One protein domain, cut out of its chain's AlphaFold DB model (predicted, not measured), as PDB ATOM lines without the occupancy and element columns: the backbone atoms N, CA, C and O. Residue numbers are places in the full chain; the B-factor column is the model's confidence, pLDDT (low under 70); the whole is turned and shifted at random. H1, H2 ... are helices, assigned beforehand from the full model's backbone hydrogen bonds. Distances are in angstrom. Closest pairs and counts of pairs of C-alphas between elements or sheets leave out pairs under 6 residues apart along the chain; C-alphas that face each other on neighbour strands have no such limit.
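This is residues 157 to 257 of the 623 residues of an uncharacterized protein of Thalassiosira oceanica (UniProt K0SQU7). The picture is an elongated bundle of five nearly aligned helices that run to and fro, with H3 in the middle, H1 and H2 packed on one side of it and H4 and H5 on the other. H4, the longest, meets H3 and H5 with its first residues, 210 to 217, and runs on towards one end of the long axis, where the link of residues 233 to 247 folds back to H5. The printed part has 101 residues, with named helices H1, H2, H3, H4 and H5 in that order and no named strand; the class is all helix. It is compact, with a radius of gyration of the C-alphas of 14.4 A, and spans 45 by 28 by 17 A.

H1, residues 157 to 162, and H2, residues 167 to 183, form a helical hairpin at a shallow tilt of 21 degrees. H2 touches H1 with residues 168 to 172 alone, and their closest C-alphas, Trp 159 and Ala 168, are 5.0 A apart. H3, residues 194 to 206, is the hub and touches the four other helices. It runs the same way as H1 at a shallow tilt of 11 degrees, with the closest C-alphas, Ser 160 and Ser 203, 4.2 A apart. H2 and H3 form a hairpin at 18 degrees, a shallow tilt, and the C-alphas of Gly 169 and His 204 are their closest at 4.5 A. H4, residues 210 to 232, forms a hairpin with H3 at a shallow tilt of 26 degrees; the closest C-alphas, Ile 201 and Ala 213, are 4.8 A apart. H5, residues 248 to 254, touches H3, closest at the C-alphas of Asn 198 and Ser 248, 5.7 A apart. H4 and H5 touch and run opposite ways, closest at the C-alphas of Glu 214 and Gly 252, 6.6 A apart. H2 and H4 are near each other; H1 is apart from H4 and H5, and H2 from H5. In H2 and H3 every O i to N i+4 pair is within hydrogen-bond range; in H4 18 of 19 are, in H1 1 of 2, and in H5 0 of 3, where 2 of 4 O i to N i+3 pairs are within range.

H1 begins at C-alpha 157, (-1.188, -59.664, -29.769), and is 8.9 A long. H2 is 24.3 A long and H3 17.9 A. H4 is 32.9 A long, from C-alpha 210 at (7.802, -46.041, -24.301) to C-alpha 232. H5 is 10.7 A long and ends at C-alpha 254, (0.487, -48.244, -18.350).

The two C-alphas farthest apart, Gly 163 and Gly 234, are 46.1 A apart. The printed part has no cut. The link from H4 to H5 is long, with 15 residues. The mean pLDDT of the printed part is 81.6; residue 165 and residues 236 to 240 and 251 to 257 are under 70.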
ATOM      1  N   ALA A 157      -0.789 -59.263 -31.112       88.31
ATOM      2  CA  ALA A 157      -1.188 -59.664 -29.769       88.31
ATOM      3  C   ALA A 157      -0.413 -60.896 -29.227       88.31
ATOM      4  O   ALA A 157      -0.307 -61.053 -28.007       88.31
ATOM      5  N   CYS A 158       0.149 -61.756 -30.083       89.12
ATOM      6  CA  CYS A 158       1.098 -62.806 -29.693       89.12
ATOM      7  C   CYS A 158       2.490 -62.218 -29.409       89.12
ATOM      8  O   CYS A 158       3.038 -62.464 -28.335       89.12
ATOM      9  N   TRP A 159       3.029 -61.389 -30.312       88.94
ATOM     10  CA  TRP A 159       4.319 -60.707 -30.140       88.94
ATOM     11  C   TRP A 159       4.359 -59.881 -28.853       88.94
ATOM     12  O   TRP A 159       5.227 -60.110 -28.011       88.94
ATOM     13  N   SER A 160       3.353 -59.034 -28.633       85.12
ATOM     14  CA  SER A 160       3.149 -58.239 -27.411       85.12
ATOM     15  C   SER A 160       3.230 -59.068 -26.112       85.12
ATOM     16  O   SER A 160       3.724 -58.588 -25.094       85.12
ATOM     17  N   ARG A 161       2.809 -60.344 -26.139       81.69
ATOM     18  CA  ARG A 161       2.846 -61.260 -24.980       81.69
ATOM     19  C   ARG A 161       4.104 -62.130 -24.886       81.69
ATOM     20  O   ARG A 161       4.302 -62.754 -23.846       81.69
ATOM     21  N   SER A 162       4.943 -62.169 -25.922       81.81
ATOM     22  CA  SER A 162       6.137 -63.032 -25.977       81.81
ATOM     23  C   SER A 162       7.175 -62.715 -24.891       81.81
ATOM     24  O   SER A 162       7.894 -63.614 -24.450       81.81
ATOM     25  N   GLY A 163       7.229 -61.453 -24.443       74.31
ATOM     26  CA  GLY A 163       8.170 -60.951 -23.439       74.31
ATOM     27  C   GLY A 163       9.573 -60.631 -23.967       74.31
ATOM     28  O   GLY A 163      10.443 -60.300 -23.160       74.31
ATOM     29  N   GLU A 164       9.801 -60.723 -25.280       76.00
ATOM     30  CA  GLU A 164      11.093 -60.428 -25.909       76.00
ATOM     31  C   GLU A 164      11.272 -58.910 -26.096       76.00
ATOM     32  O   GLU A 164      10.973 -58.338 -27.152       76.00
ATOM     33  N   ALA A 165      11.723 -58.257 -25.020       68.06
ATOM     34  CA  ALA A 165      11.883 -56.809 -24.940       68.06
ATOM     35  C   ALA A 165      12.738 -56.260 -26.098       68.06
ATOM     36  O   ALA A 165      13.831 -56.747 -26.384       68.06
ATOM     37  N   GLY A 166      12.227 -55.228 -26.773       71.00
ATOM     38  CA  GLY A 166      12.774 -54.715 -28.027       71.00
ATOM     39  C   GLY A 166      12.154 -55.375 -29.261       71.00
ATOM     40  O   GLY A 166      11.364 -54.734 -29.952       71.00
ATOM     41  N   VAL A 167      12.481 -56.644 -29.530       82.62
ATOM     42  CA  VAL A 167      12.131 -57.330 -30.796       82.62
ATOM     43  C   VAL A 167      10.620 -57.364 -31.046       82.62
ATOM     44  O   VAL A 167      10.172 -57.142 -32.169       82.62
ATOM     45  N   ALA A 168       9.819 -57.609 -30.009       83.88
ATOM     46  CA  ALA A 168       8.370 -57.740 -30.149       83.88
ATOM     47  C   ALA A 168       7.630 -56.424 -30.469       83.88
ATOM     48  O   ALA A 168       6.536 -56.469 -31.033       83.88
ATOM     49  N   GLY A 169       8.203 -55.260 -30.148       84.81
ATOM     50  CA  GLY A 169       7.672 -53.972 -30.610       84.81
ATOM     51  C   GLY A 169       7.947 -53.771 -32.101       84.81
ATOM     52  O   GLY A 169       7.042 -53.501 -32.887       84.81
ATOM     53  N   GLU A 170       9.194 -54.014 -32.502       88.50
ATOM     54  CA  GLU A 170       9.677 -53.866 -33.878       88.50
ATOM     55  C   GLU A 170       8.933 -54.784 -34.864       88.50
ATOM     56  O   GLU A 170       8.466 -54.319 -35.901       88.50
ATOM     57  N   ARG A 171       8.698 -56.054 -34.496       90.31
ATOM     58  CA  ARG A 171       7.864 -56.984 -35.285       90.31
ATOM     59  C   ARG A 171       6.411 -56.522 -35.416       90.31
ATOM     60  O   ARG A 171       5.831 -56.667 -36.487       90.31
ATOM     61  N   CYS A 172       5.826 -55.917 -34.382       90.81
ATOM     62  CA  CYS A 172       4.488 -55.330 -34.488       90.81
ATOM     63  C   CYS A 172       4.451 -54.148 -35.478       90.81
ATOM     64  O   CYS A 172       3.510 -54.050 -36.265       90.81
ATOM     65  N   SER A 173       5.482 -53.296 -35.497       90.69
ATOM     66  CA  SER A 173       5.615 -52.221 -36.494       90.69
ATOM     67  C   SER A 173       5.858 -52.750 -37.917       90.69
ATOM     68  O   SER A 173       5.281 -52.219 -38.863       90.69
ATOM     69  N   GLU A 174       6.647 -53.818 -38.093       92.31
ATOM     70  CA  GLU A 174       6.794 -54.493 -39.394       92.31
ATOM     71  C   GLU A 174       5.464 -55.062 -39.907       92.31
ATOM     72  O   GLU A 174       5.139 -54.878 -41.079       92.31
ATOM     73  N   ILE A 175       4.690 -55.729 -39.043       92.81
ATOM     74  CA  ILE A 175       3.368 -56.272 -39.389       92.81
ATOM     75  C   ILE A 175       2.424 -55.138 -39.803       92.81
ATOM     76  O   ILE A 175       1.756 -55.254 -40.827       92.81
ATOM     77  N   LEU A 176       2.403 -54.022 -39.064       92.06
ATOM     78  CA  LEU A 176       1.590 -52.855 -39.415       92.06
ATOM     79  C   LEU A 176       1.993 -52.252 -40.771       92.06
ATOM     80  O   LEU A 176       1.117 -51.956 -41.581       92.06
ATOM     81  N   ARG A 177       3.296 -52.128 -41.058       92.12
ATOM     82  CA  ARG A 177       3.782 -51.664 -42.368       92.12
ATOM     83  C   ARG A 177       3.370 -52.617 -43.495       92.12
ATOM     84  O   ARG A 177       2.857 -52.159 -44.508       92.12
ATOM     85  N   HIS A 178       3.519 -53.928 -43.305       92.06
ATOM     86  CA  HIS A 178       3.082 -54.953 -44.267       92.06
ATOM     87  C   HIS A 178       1.562 -54.926 -44.501       92.06
ATOM     88  O   HIS A 178       1.102 -55.214 -45.603       92.06
ATOM     89  N   MET A 179       0.767 -54.534 -43.499       92.19
ATOM     90  CA  MET A 179      -0.665 -54.283 -43.684       92.19
ATOM     91  C   MET A 179      -0.931 -53.026 -44.519       92.19
ATOM     92  O   MET A 179      -1.730 -53.100 -45.442       92.19
ATOM     93  N   MET A 180      -0.243 -51.908 -44.253       90.62
ATOM     94  CA  MET A 180      -0.351 -50.674 -45.054       90.62
ATOM     95  C   MET A 180       0.073 -50.892 -46.516       90.62
ATOM     96  O   MET A 180      -0.586 -50.417 -47.435       90.62
ATOM     97  N   GLU A 181       1.138 -51.664 -46.747       91.19
ATOM     98  CA  GLU A 181       1.620 -52.037 -48.087       91.19
ATOM     99  C   GLU A 181       0.617 -52.917 -48.850       91.19
ATOM    100  O   GLU A 181       0.541 -52.846 -50.075       91.19
ATOM    101  N   ARG A 182      -0.182 -53.723 -48.138       88.62
ATOM    102  CA  ARG A 182      -1.281 -54.519 -48.709       88.62
ATOM    103  C   ARG A 182      -2.531 -53.684 -48.970       88.62
ATOM    104  O   ARG A 182      -3.166 -53.870 -50.000       88.62
ATOM    105  N   ASP A 183      -2.861 -52.768 -48.068       89.19
ATOM    106  CA  ASP A 183      -3.972 -51.821 -48.204       89.19
ATOM    107  C   ASP A 183      -3.794 -50.979 -49.481       89.19
ATOM    108  O   ASP A 183      -4.617 -51.034 -50.393       89.19
ATOM    109  N   ALA A 184      -2.612 -50.368 -49.634       87.38
ATOM    110  CA  ALA A 184      -2.196 -49.625 -50.825       87.38
ATOM    111  C   ALA A 184      -2.089 -50.478 -52.112       87.38
ATOM    112  O   ALA A 184      -2.014 -49.926 -53.210       87.38
ATOM    113  N   ALA A 185      -2.094 -51.812 -52.002       87.50
ATOM    114  CA  ALA A 185      -2.163 -52.738 -53.135       87.50
ATOM    115  C   ALA A 185      -3.609 -53.126 -53.523       87.50
ATOM    116  O   ALA A 185      -3.796 -53.990 -54.383       87.50
ATOM    117  N   GLY A 186      -4.630 -52.512 -52.911       85.31
ATOM    118  CA  GLY A 186      -6.043 -52.822 -53.153       85.31
ATOM    119  C   GLY A 186      -6.520 -54.059 -52.386       85.31
ATOM    120  O   GLY A 186      -7.168 -54.946 -52.950       85.31
ATOM    121  N   HIS A 187      -6.141 -54.176 -51.112       84.94
ATOM    122  CA  HIS A 187      -6.618 -55.235 -50.220       84.94
ATOM    123  C   HIS A 187      -7.353 -54.658 -49.005       84.94
ATOM    124  O   HIS A 187      -6.916 -54.847 -47.873       84.94
ATOM    125  N   ASP A 188      -8.516 -54.043 -49.222       82.56
ATOM    126  CA  ASP A 188      -9.323 -53.328 -48.212       82.56
ATOM    127  C   ASP A 188      -9.638 -54.160 -46.945       82.56
ATOM    128  O   ASP A 188      -9.873 -53.623 -45.863       82.56
ATOM    129  N   ARG A 189      -9.624 -55.500 -47.046       85.44
ATOM    130  CA  ARG A 189      -9.762 -56.428 -45.901       85.44
ATOM    131  C   ARG A 189      -8.544 -56.459 -44.965       85.44
ATOM    132  O   ARG A 189      -8.613 -57.076 -43.906       85.44
ATOM    133  N   VAL A 190      -7.425 -55.856 -45.354       88.25
ATOM    134  CA  VAL A 190      -6.178 -55.775 -44.578       88.25
ATOM    135  C   VAL A 190      -6.049 -54.416 -43.875       88.25
ATOM    136  O   VAL A 190      -5.281 -54.317 -42.915       88.25
ATOM    137  N   ARG A 191      -6.850 -53.419 -44.283       88.44
ATOM    138  CA  ARG A 191      -6.860 -52.036 -43.792       88.44
ATOM    139  C   ARG A 191      -6.612 -51.912 -42.284       88.44
ATOM    140  O   ARG A 191      -7.468 -52.328 -41.489       88.44
ATOM    141  N   PRO A 192      -5.464 -51.350 -41.855       89.19
ATOM    142  CA  PRO A 192      -5.162 -51.150 -40.447       89.19
ATOM    143  C   PRO A 192      -6.277 -50.393 -39.727       89.19
ATOM    144  O   PRO A 192      -6.674 -49.305 -40.132       89.19
ATOM    145  N   ASN A 193      -6.773 -50.956 -38.625       90.06
ATOM    146  CA  ASN A 193      -7.791 -50.305 -37.805       90.06
ATOM    147  C   ASN A 193      -7.243 -49.945 -36.421       90.06
ATOM    148  O   ASN A 193      -6.165 -50.382 -36.018       90.06
ATOM    149  N   ILE A 194      -8.016 -49.172 -35.658       89.19
ATOM    150  CA  ILE A 194      -7.628 -48.681 -34.330       89.19
ATOM    151  C   ILE A 194      -7.170 -49.780 -33.355       89.19
ATOM    152  O   ILE A 194      -6.305 -49.542 -32.519       89.19
ATOM    153  N   ARG A 195      -7.681 -51.015 -33.474       88.62
ATOM    154  CA  ARG A 195      -7.235 -52.147 -32.642       88.62
ATOM    155  C   ARG A 195      -5.865 -52.663 -33.062       88.62
ATOM    156  O   ARG A 195      -5.130 -53.134 -32.205       88.62
ATOM    157  N   THR A 196      -5.524 -52.571 -34.344       89.25
ATOM    158  CA  THR A 196      -4.184 -52.875 -34.849       89.25
ATOM    159  C   THR A 196      -3.185 -51.847 -34.324       89.25
ATOM    160  O   THR A 196      -2.209 -52.240 -33.694       89.25
ATOM    161  N   PHE A 197      -3.466 -50.546 -34.475       90.06
ATOM    162  CA  PHE A 197      -2.630 -49.474 -33.916       90.06
ATOM    163  C   PHE A 197      -2.471 -49.611 -32.394       90.06
ATOM    164  O   PHE A 197      -1.346 -49.686 -31.902       90.06
ATOM    165  N   ASN A 198      -3.572 -49.765 -31.650       90.44
ATOM    166  CA  ASN A 198      -3.521 -49.961 -30.199       90.44
ATOM    167  C   ASN A 198      -2.740 -51.235 -29.808       90.44
ATOM    168  O   ASN A 198      -2.001 -51.196 -28.833       90.44
ATOM    169  N   ALA A 199      -2.802 -52.331 -30.579       89.06
ATOM    170  CA  ALA A 199      -2.001 -53.538 -30.321       89.06
ATOM    171  C   ALA A 199      -0.490 -53.357 -30.593       89.06
ATOM    172  O   ALA A 199       0.331 -54.031 -29.966       89.06
ATOM    173  N   VAL A 200      -0.108 -52.456 -31.506       90.56
ATOM    174  CA  VAL A 200       1.296 -52.080 -31.755       90.56
ATOM    175  C   VAL A 200       1.813 -51.189 -30.622       90.56
ATOM    176  O   VAL A 200       2.873 -51.475 -30.067       90.56
ATOM    177  N   ILE A 201       1.033 -50.181 -30.215       90.00
ATOM    178  CA  ILE A 201       1.341 -49.291 -29.080       90.00
ATOM    179  C   ILE A 201       1.427 -50.104 -27.770       90.00
ATOM    180  O   ILE A 201       2.400 -49.962 -27.029       90.00
ATOM    181  N   ASP A 202       0.490 -51.033 -27.525       87.44
ATOM    182  CA  ASP A 202       0.539 -51.999 -26.413       87.44
ATOM    183  C   ASP A 202       1.840 -52.821 -26.447       87.44
ATOM    184  O   ASP A 202       2.466 -53.042 -25.410       87.44
ATOM    185  N   SER A 203       2.272 -53.286 -27.628       88.38
ATOM    186  CA  SER A 203       3.515 -54.057 -27.767       88.38
ATOM    187  C   SER A 203       4.743 -53.235 -27.377       88.38
ATOM    188  O   SER A 203       5.549 -53.699 -26.571       88.38
ATOM    189  N   HIS A 204       4.880 -52.009 -27.884       88.06
ATOM    190  CA  HIS A 204       6.001 -51.131 -27.533       88.06
ATOM    191  C   HIS A 204       6.010 -50.783 -26.038       88.06
ATOM    192  O   HIS A 204       7.036 -50.960 -25.373       88.06
ATOM    193  N   ALA A 205       4.851 -50.428 -25.472       87.38
ATOM    194  CA  ALA A 205       4.697 -50.110 -24.052       87.38
ATOM    195  C   ALA A 205       5.033 -51.297 -23.124       87.38
ATOM    196  O   ALA A 205       5.781 -51.131 -22.155       87.38
ATOM    197  N   TYR A 206       4.549 -52.514 -23.414       83.00
ATOM    198  CA  TYR A 206       4.876 -53.700 -22.605       83.00
ATOM    199  C   TYR A 206       6.345 -54.125 -22.720       83.00
ATOM    200  O   TYR A 206       6.906 -54.645 -21.751       83.00
ATOM    201  N   ASN A 207       6.980 -53.882 -23.870       81.69
ATOM    202  CA  ASN A 207       8.388 -54.203 -24.110       81.69
ATOM    203  C   ASN A 207       9.365 -53.095 -23.664       81.69
ATOM    204  O   ASN A 207      10.572 -53.244 -23.852       81.69
ATOM    205  N   GLY A 208       8.868 -52.020 -23.040       81.62
ATOM    206  CA  GLY A 208       9.676 -50.939 -22.466       81.62
ATOM    207  C   GLY A 208      10.138 -49.871 -23.461       81.62
ATOM    208  O   GLY A 208      10.866 -48.963 -23.066       81.62
ATOM    209  N   ARG A 209       9.702 -49.935 -24.725       84.50
ATOM    210  CA  ARG A 209       9.934 -48.887 -25.727       84.50
ATOM    211  C   ARG A 209       8.840 -47.822 -25.635       84.50
ATOM    212  O   ARG A 209       7.976 -47.718 -26.497       84.50
ATOM    213  N   VAL A 210       8.839 -47.063 -24.538       85.62
ATOM    214  CA  VAL A 210       7.802 -46.041 -24.301       85.62
ATOM    215  C   VAL A 210       7.904 -44.900 -25.323       85.62
ATOM    216  O   VAL A 210       6.870 -44.453 -25.796       85.62
ATOM    217  N   GLY A 211       9.119 -44.523 -25.746       87.12
ATOM    218  CA  GLY A 211       9.339 -43.557 -26.834       87.12
ATOM    219  C   GLY A 211       8.680 -43.991 -28.145       87.12
ATOM    220  O   GLY A 211       7.762 -43.321 -28.596       87.12
ATOM    221  N   ASP A 212       9.034 -45.171 -28.681       87.81
ATOM    222  CA  ASP A 212       8.399 -45.739 -29.883       87.81
ATOM    223  C   ASP A 212       6.857 -45.796 -29.762       87.81
ATOM    224  O   ASP A 212       6.148 -45.609 -30.749       87.81
ATOM    225  N   ALA A 213       6.316 -46.046 -28.559       88.19
ATOM    226  CA  ALA A 213       4.872 -46.064 -28.302       88.19
ATOM    227  C   ALA A 213       4.233 -44.661 -28.314       88.19
ATOM    228  O   ALA A 213       3.116 -44.506 -28.813       88.19
ATOM    229  N   GLU A 214       4.915 -43.655 -27.763       88.75
ATOM    230  CA  GLU A 214       4.481 -42.255 -27.755       88.75
ATOM    231  C   GLU A 214       4.598 -41.634 -29.154       88.75
ATOM    232  O   GLU A 214       3.623 -41.055 -29.623       88.75
ATOM    233  N   ASP A 215       5.706 -41.843 -29.869       90.25
ATOM    234  CA  ASP A 215       5.903 -41.386 -31.253       90.25
ATOM    235  C   ASP A 215       4.847 -41.987 -32.202       90.25
ATOM    236  O   ASP A 215       4.258 -41.286 -33.029       90.25
ATOM    237  N   MET A 216       4.540 -43.283 -32.048       89.19
ATOM    238  CA  MET A 216       3.483 -43.963 -32.808       89.19
ATOM    239  C   MET A 216       2.086 -43.397 -32.497       89.19
ATOM    240  O   MET A 216       1.244 -43.294 -33.393       89.19
ATOM    241  N   LEU A 217       1.829 -43.023 -31.238       89.44
ATOM    242  CA  LEU A 217       0.572 -42.403 -30.820       89.44
ATOM    243  C   LEU A 217       0.443 -40.969 -31.351       89.44
ATOM    244  O   LEU A 217      -0.615 -40.629 -31.877       89.44
ATOM    245  N   MET A 218       1.501 -40.157 -31.263       89.62
ATOM    246  CA  MET A 218       1.515 -38.792 -31.802       89.62
ATOM    247  C   MET A 218       1.333 -38.805 -33.319       89.62
ATOM    248  O   MET A 218       0.454 -38.119 -33.816       89.62
ATOM    249  N   SER A 219       2.018 -39.690 -34.050       88.75
ATOM    250  CA  SER A 219       1.823 -39.863 -35.499       88.75
ATOM    251  C   SER A 219       0.364 -40.189 -35.882       88.75
ATOM    252  O   SER A 219      -0.159 -39.684 -36.881       88.75
ATOM    253  N   MET A 220      -0.350 -40.972 -35.060       88.00
ATOM    254  CA  MET A 220      -1.785 -41.248 -35.248       88.00
ATOM    255  C   MET A 220      -2.687 -40.045 -34.892       88.00
ATOM    256  O   MET A 220      -3.780 -39.919 -35.441       88.00
ATOM    257  N   VAL A 221      -2.248 -39.147 -34.002       88.56
ATOM    258  CA  VAL A 221      -2.924 -37.865 -33.726       88.56
ATOM    259  C   VAL A 221      -2.667 -36.868 -34.857       88.56
ATOM    260  O   VAL A 221      -3.623 -36.390 -35.455       88.56
ATOM    261  N   ASP A 222      -1.405 -36.624 -35.213       88.44
ATOM    262  CA  ASP A 222      -0.973 -35.651 -36.223       88.44
ATOM    263  C   ASP A 222      -1.597 -35.928 -37.598       88.44
ATOM    264  O   ASP A 222      -2.048 -35.008 -38.287       88.44
ATOM    265  N   SER A 223      -1.669 -37.202 -38.000       86.38
ATOM    266  CA  SER A 223      -2.329 -37.611 -39.247       86.38
ATOM    267  C   SER A 223      -3.843 -37.381 -39.201       86.38
ATOM    268  O   SER A 223      -4.413 -36.865 -40.165       86.38
ATOM    269  N   TYR A 224      -4.495 -37.682 -38.072       86.19
ATOM    270  CA  TYR A 224      -5.922 -37.422 -37.879       86.19
ATOM    271  C   TYR A 224      -6.254 -35.921 -37.845       86.19
ATOM    272  O   TYR A 224      -7.218 -35.505 -38.485       86.19
ATOM    273  N   GLU A 225      -5.451 -35.096 -37.168       85.94
ATOM    274  CA  GLU A 225      -5.625 -33.638 -37.153       85.94
ATOM    275  C   GLU A 225      -5.358 -33.021 -38.535       85.94
ATOM    276  O   GLU A 225      -6.124 -32.164 -38.980       85.94
ATOM    277  N   SER A 226      -4.357 -33.518 -39.270       84.12
ATOM    278  CA  SER A 226      -4.050 -33.073 -40.638       84.12
ATOM    279  C   SER A 226      -5.202 -33.323 -41.620       84.12
ATOM    280  O   SER A 226      -5.561 -32.421 -42.378       84.12
ATOM    281  N   SER A 227      -5.817 -34.512 -41.615       80.81
ATOM    282  CA  SER A 227      -6.978 -34.785 -42.482       80.81
ATOM    283  C   SER A 227      -8.270 -34.143 -41.966       80.81
ATOM    284  O   SER A 227      -9.115 -33.758 -42.773       80.81
ATOM    285  N   ALA A 228      -8.422 -33.934 -40.653       80.56
ATOM    286  CA  ALA A 228      -9.521 -33.128 -40.120       80.56
ATOM    287  C   ALA A 228      -9.433 -31.661 -40.588       80.56
ATOM    288  O   ALA A 228     -10.461 -31.070 -40.917       80.56
ATOM    289  N   ALA A 229      -8.224 -31.093 -40.685       78.44
ATOM    290  CA  ALA A 229      -8.006 -29.768 -41.263       78.44
ATOM    291  C   ALA A 229      -8.356 -29.730 -42.764       78.44
ATOM    292  O   ALA A 229      -9.163 -28.902 -43.173       78.44
ATOM    293  N   ARG A 230      -7.860 -30.682 -43.569       78.06
ATOM    294  CA  ARG A 230      -8.200 -30.778 -45.008       78.06
ATOM    295  C   ARG A 230      -9.701 -30.910 -45.266       78.06
ATOM    296  O   ARG A 230     -10.230 -30.258 -46.162       78.06
ATOM    297  N   SER A 231     -10.394 -31.703 -44.449       76.56
ATOM    298  CA  SER A 231     -11.851 -31.850 -44.523       76.56
ATOM    299  C   SER A 231     -12.582 -30.530 -44.226       76.56
ATOM    300  O   SER A 231     -13.590 -30.239 -44.868       76.56
ATOM    301  N   MET A 232     -12.053 -29.691 -43.326       75.06
ATOM    302  CA  MET A 232     -12.562 -28.330 -43.083       75.06
ATOM    303  C   MET A 232     -12.254 -27.362 -44.238       75.06
ATOM    304  O   MET A 232     -13.072 -26.485 -44.515       75.06
ATOM    305  N   ASP A 233     -11.136 -27.548 -44.946       80.00
ATOM    306  CA  ASP A 233     -10.780 -26.806 -46.168       80.00
ATOM    307  C   ASP A 233     -11.600 -27.239 -47.409       80.00
ATOM    308  O   ASP A 233     -11.407 -26.710 -48.506       80.00
ATOM    309  N   GLY A 234     -12.529 -28.193 -47.260       75.25
ATOM    310  CA  GLY A 234     -13.357 -28.716 -48.351       75.25
ATOM    311  C   GLY A 234     -12.637 -29.710 -49.267       75.25
ATOM    312  O   GLY A 234     -13.132 -30.009 -50.353       75.25
ATOM    313  N   ILE A 235     -11.479 -30.226 -48.845       74.94
ATOM    314  CA  ILE A 235     -10.788 -31.330 -49.508       74.94
ATOM    315  C   ILE A 235     -11.331 -32.630 -48.914       74.94
ATOM    316  O   ILE A 235     -10.990 -33.017 -47.794       74.94
ATOM    317  N   GLU A 236     -12.193 -33.305 -49.671       63.03
ATOM    318  CA  GLU A 236     -12.655 -34.653 -49.347       63.03
ATOM    319  C   GLU A 236     -11.516 -35.654 -49.618       63.03
ATOM    320  O   GLU A 236     -11.404 -36.226 -50.702       63.03
ATOM    321  N   ASP A 237     -10.640 -35.847 -48.622       63.06
ATOM    322  CA  ASP A 237      -9.780 -37.034 -48.530       63.06
ATOM    323  C   ASP A 237     -10.722 -38.267 -48.516       63.06
ATOM    324  O   ASP A 237     -11.314 -38.573 -47.479       63.06
ATOM    325  N   GLU A 238     -10.868 -38.968 -49.656       63.09
ATOM    326  CA  GLU A 238     -11.654 -40.221 -49.821       63.09
ATOM    327  C   GLU A 238     -11.399 -41.228 -48.686       63.09
ATOM    328  O   GLU A 238     -12.281 -41.976 -48.262       63.09
ATOM    329  N   GLU A 239     -10.170 -41.225 -48.169       63.50
ATOM    330  CA  GLU A 239      -9.699 -42.154 -47.165       63.50
ATOM    331  C   GLU A 239      -9.299 -41.447 -45.858       63.50
ATOM    332  O   GLU A 239      -8.142 -41.092 -45.629       63.50
ATOM    333  N   LEU A 240     -10.265 -41.291 -44.947       65.56
ATOM    334  CA  LEU A 240      -9.994 -40.758 -43.610       65.56
ATOM    335  C   LEU A 240      -9.036 -41.673 -42.805       65.56
ATOM    336  O   LEU A 240      -9.241 -42.900 -42.762       65.56
ATOM    337  N   PRO A 241      -8.033 -41.096 -42.109       76.31
ATOM    338  CA  PRO A 241      -7.091 -41.833 -41.270       76.31
ATOM    339  C   PRO A 241      -7.735 -42.356 -39.979       76.31
ATOM    340  O   PRO A 241      -8.817 -41.937 -39.553       76.31
ATOM    341  N   VAL A 242      -7.045 -43.290 -39.322       81.56
ATOM    342  CA  VAL A 242      -7.539 -43.958 -38.113       81.56
ATOM    343  C   VAL A 242      -7.585 -42.992 -36.929       81.56
ATOM    344  O   VAL A 242      -6.565 -42.621 -36.362       81.56
ATOM    345  N   ARG A 243      -8.803 -42.634 -36.517       82.44
ATOM    346  CA  ARG A 243      -9.063 -41.782 -35.352       82.44
ATOM    347  C   ARG A 243      -8.528 -42.401 -34.042       82.44
ATOM    348  O   ARG A 243      -8.964 -43.504 -33.708       82.44
ATOM    349  N   PRO A 244      -7.719 -41.679 -33.240       84.62
ATOM    350  CA  PRO A 244      -7.357 -42.075 -31.874       84.62
ATOM    351  C   PRO A 244      -8.566 -42.212 -30.933       84.62
ATOM    352  O   PRO A 244      -9.517 -41.427 -31.009       84.62
ATOM    353  N   ASP A 245      -8.515 -43.153 -29.984       84.75
ATOM    354  CA  ASP A 245      -9.526 -43.296 -28.928       84.75
ATOM    355  C   ASP A 245      -8.946 -43.150 -27.515       84.75
ATOM    356  O   ASP A 245      -7.743 -43.021 -27.288       84.75
ATOM    357  N   SER A 246      -9.836 -43.170 -26.519       82.31
ATOM    358  CA  SER A 246      -9.430 -43.101 -25.114       82.31
ATOM    359  C   SER A 246      -8.615 -44.319 -24.658       82.31
ATOM    360  O   SER A 246      -8.041 -44.254 -23.573       82.31
ATOM    361  N   PHE A 247      -8.569 -45.428 -25.405       76.19
ATOM    362  CA  PHE A 247      -7.697 -46.554 -25.076       76.19
ATOM    363  C   PHE A 247      -6.259 -46.251 -25.509       76.19
ATOM    364  O   PHE A 247      -5.357 -46.404 -24.686       76.19
ATOM    365  N   SER A 248      -6.059 -45.703 -26.715       75.12
ATOM    366  CA  SER A 248      -4.748 -45.285 -27.243       75.12
ATOM    367  C   SER A 248      -3.956 -44.434 -26.235       75.12
ATOM    368  O   SER A 248      -2.817 -44.753 -25.895       75.12
ATOM    369  N   PHE A 249      -4.592 -43.403 -25.661       74.56
ATOM    370  CA  PHE A 249      -3.975 -42.519 -24.656       74.56
ATOM    371  C   PHE A 249      -3.789 -43.150 -23.262       74.56
ATOM    372  O   PHE A 249      -3.003 -42.645 -22.456       74.56
ATOM    373  N   ASN A 250      -4.509 -44.230 -22.944       78.75
ATOM    374  CA  ASN A 250      -4.377 -44.929 -21.664       78.75
ATOM    375  C   ASN A 250      -3.215 -45.935 -21.673       78.75
ATOM    376  O   ASN A 250      -2.550 -46.078 -20.647       78.75
ATOM    377  N   THR A 251      -2.930 -46.584 -22.810       67.94
ATOM    378  CA  THR A 251      -1.821 -47.546 -22.946       67.94
ATOM    379  C   THR A 251      -0.467 -46.927 -22.594       67.94
ATOM    380  O   THR A 251       0.269 -47.509 -21.795       67.94
ATOM    381  N   GLY A 252      -0.153 -45.727 -23.101       54.47
ATOM    382  CA  GLY A 252       1.135 -45.060 -22.839       54.47
ATOM    383  C   GLY A 252       1.428 -44.843 -21.345       54.47
ATOM    384  O   GLY A 252       2.559 -45.001 -20.897       54.47
ATOM    385  N   ARG A 253       0.390 -44.603 -20.529       47.59
ATOM    386  CA  ARG A 253       0.512 -44.442 -19.065       47.59
ATOM    387  C   ARG A 253       0.613 -45.764 -18.288       47.59
ATOM    388  O   ARG A 253       0.762 -45.733 -17.069       47.59
ATOM    389  N   GLY A 254       0.476 -46.909 -18.959       44.22
ATOM    390  CA  GLY A 254       0.487 -48.244 -18.350       44.22
ATOM    391  C   GLY A 254       1.852 -48.940 -18.333       44.22
ATOM    392  O   GLY A 254       1.975 -50.006 -17.722       44.22
ATOM    393  N   GLY A 255       2.865 -48.375 -18.998       44.34
ATOM    394  CA  GLY A 255       4.218 -48.932 -19.035       44.34
ATOM    395  C   GLY A 255       4.889 -48.945 -17.650       44.34
ATOM    396  O   GLY A 255       4.706 -48.010 -16.868       44.34
ATOM    397  N   PRO A 256       5.672 -49.983 -17.299       41.78
ATOM    398  CA  PRO A 256       6.469 -49.967 -16.076       41.78
ATOM    399  C   PRO A 256       7.610 -48.946 -16.210       41.78
ATOM    400  O   PRO A 256       8.390 -49.045 -17.157       41.78
ATOM    401  N   GLU A 257       7.730 -48.017 -15.254       41.00
ATOM    402  CA  GLU A 257       8.758 -46.959 -15.267       41.00
ATOM    403  C   GLU A 257      10.177 -47.509 -15.542       41.00
ATOM    404  O   GLU A 257      10.535 -48.590 -15.042       41.00
TER     405      GLU A 257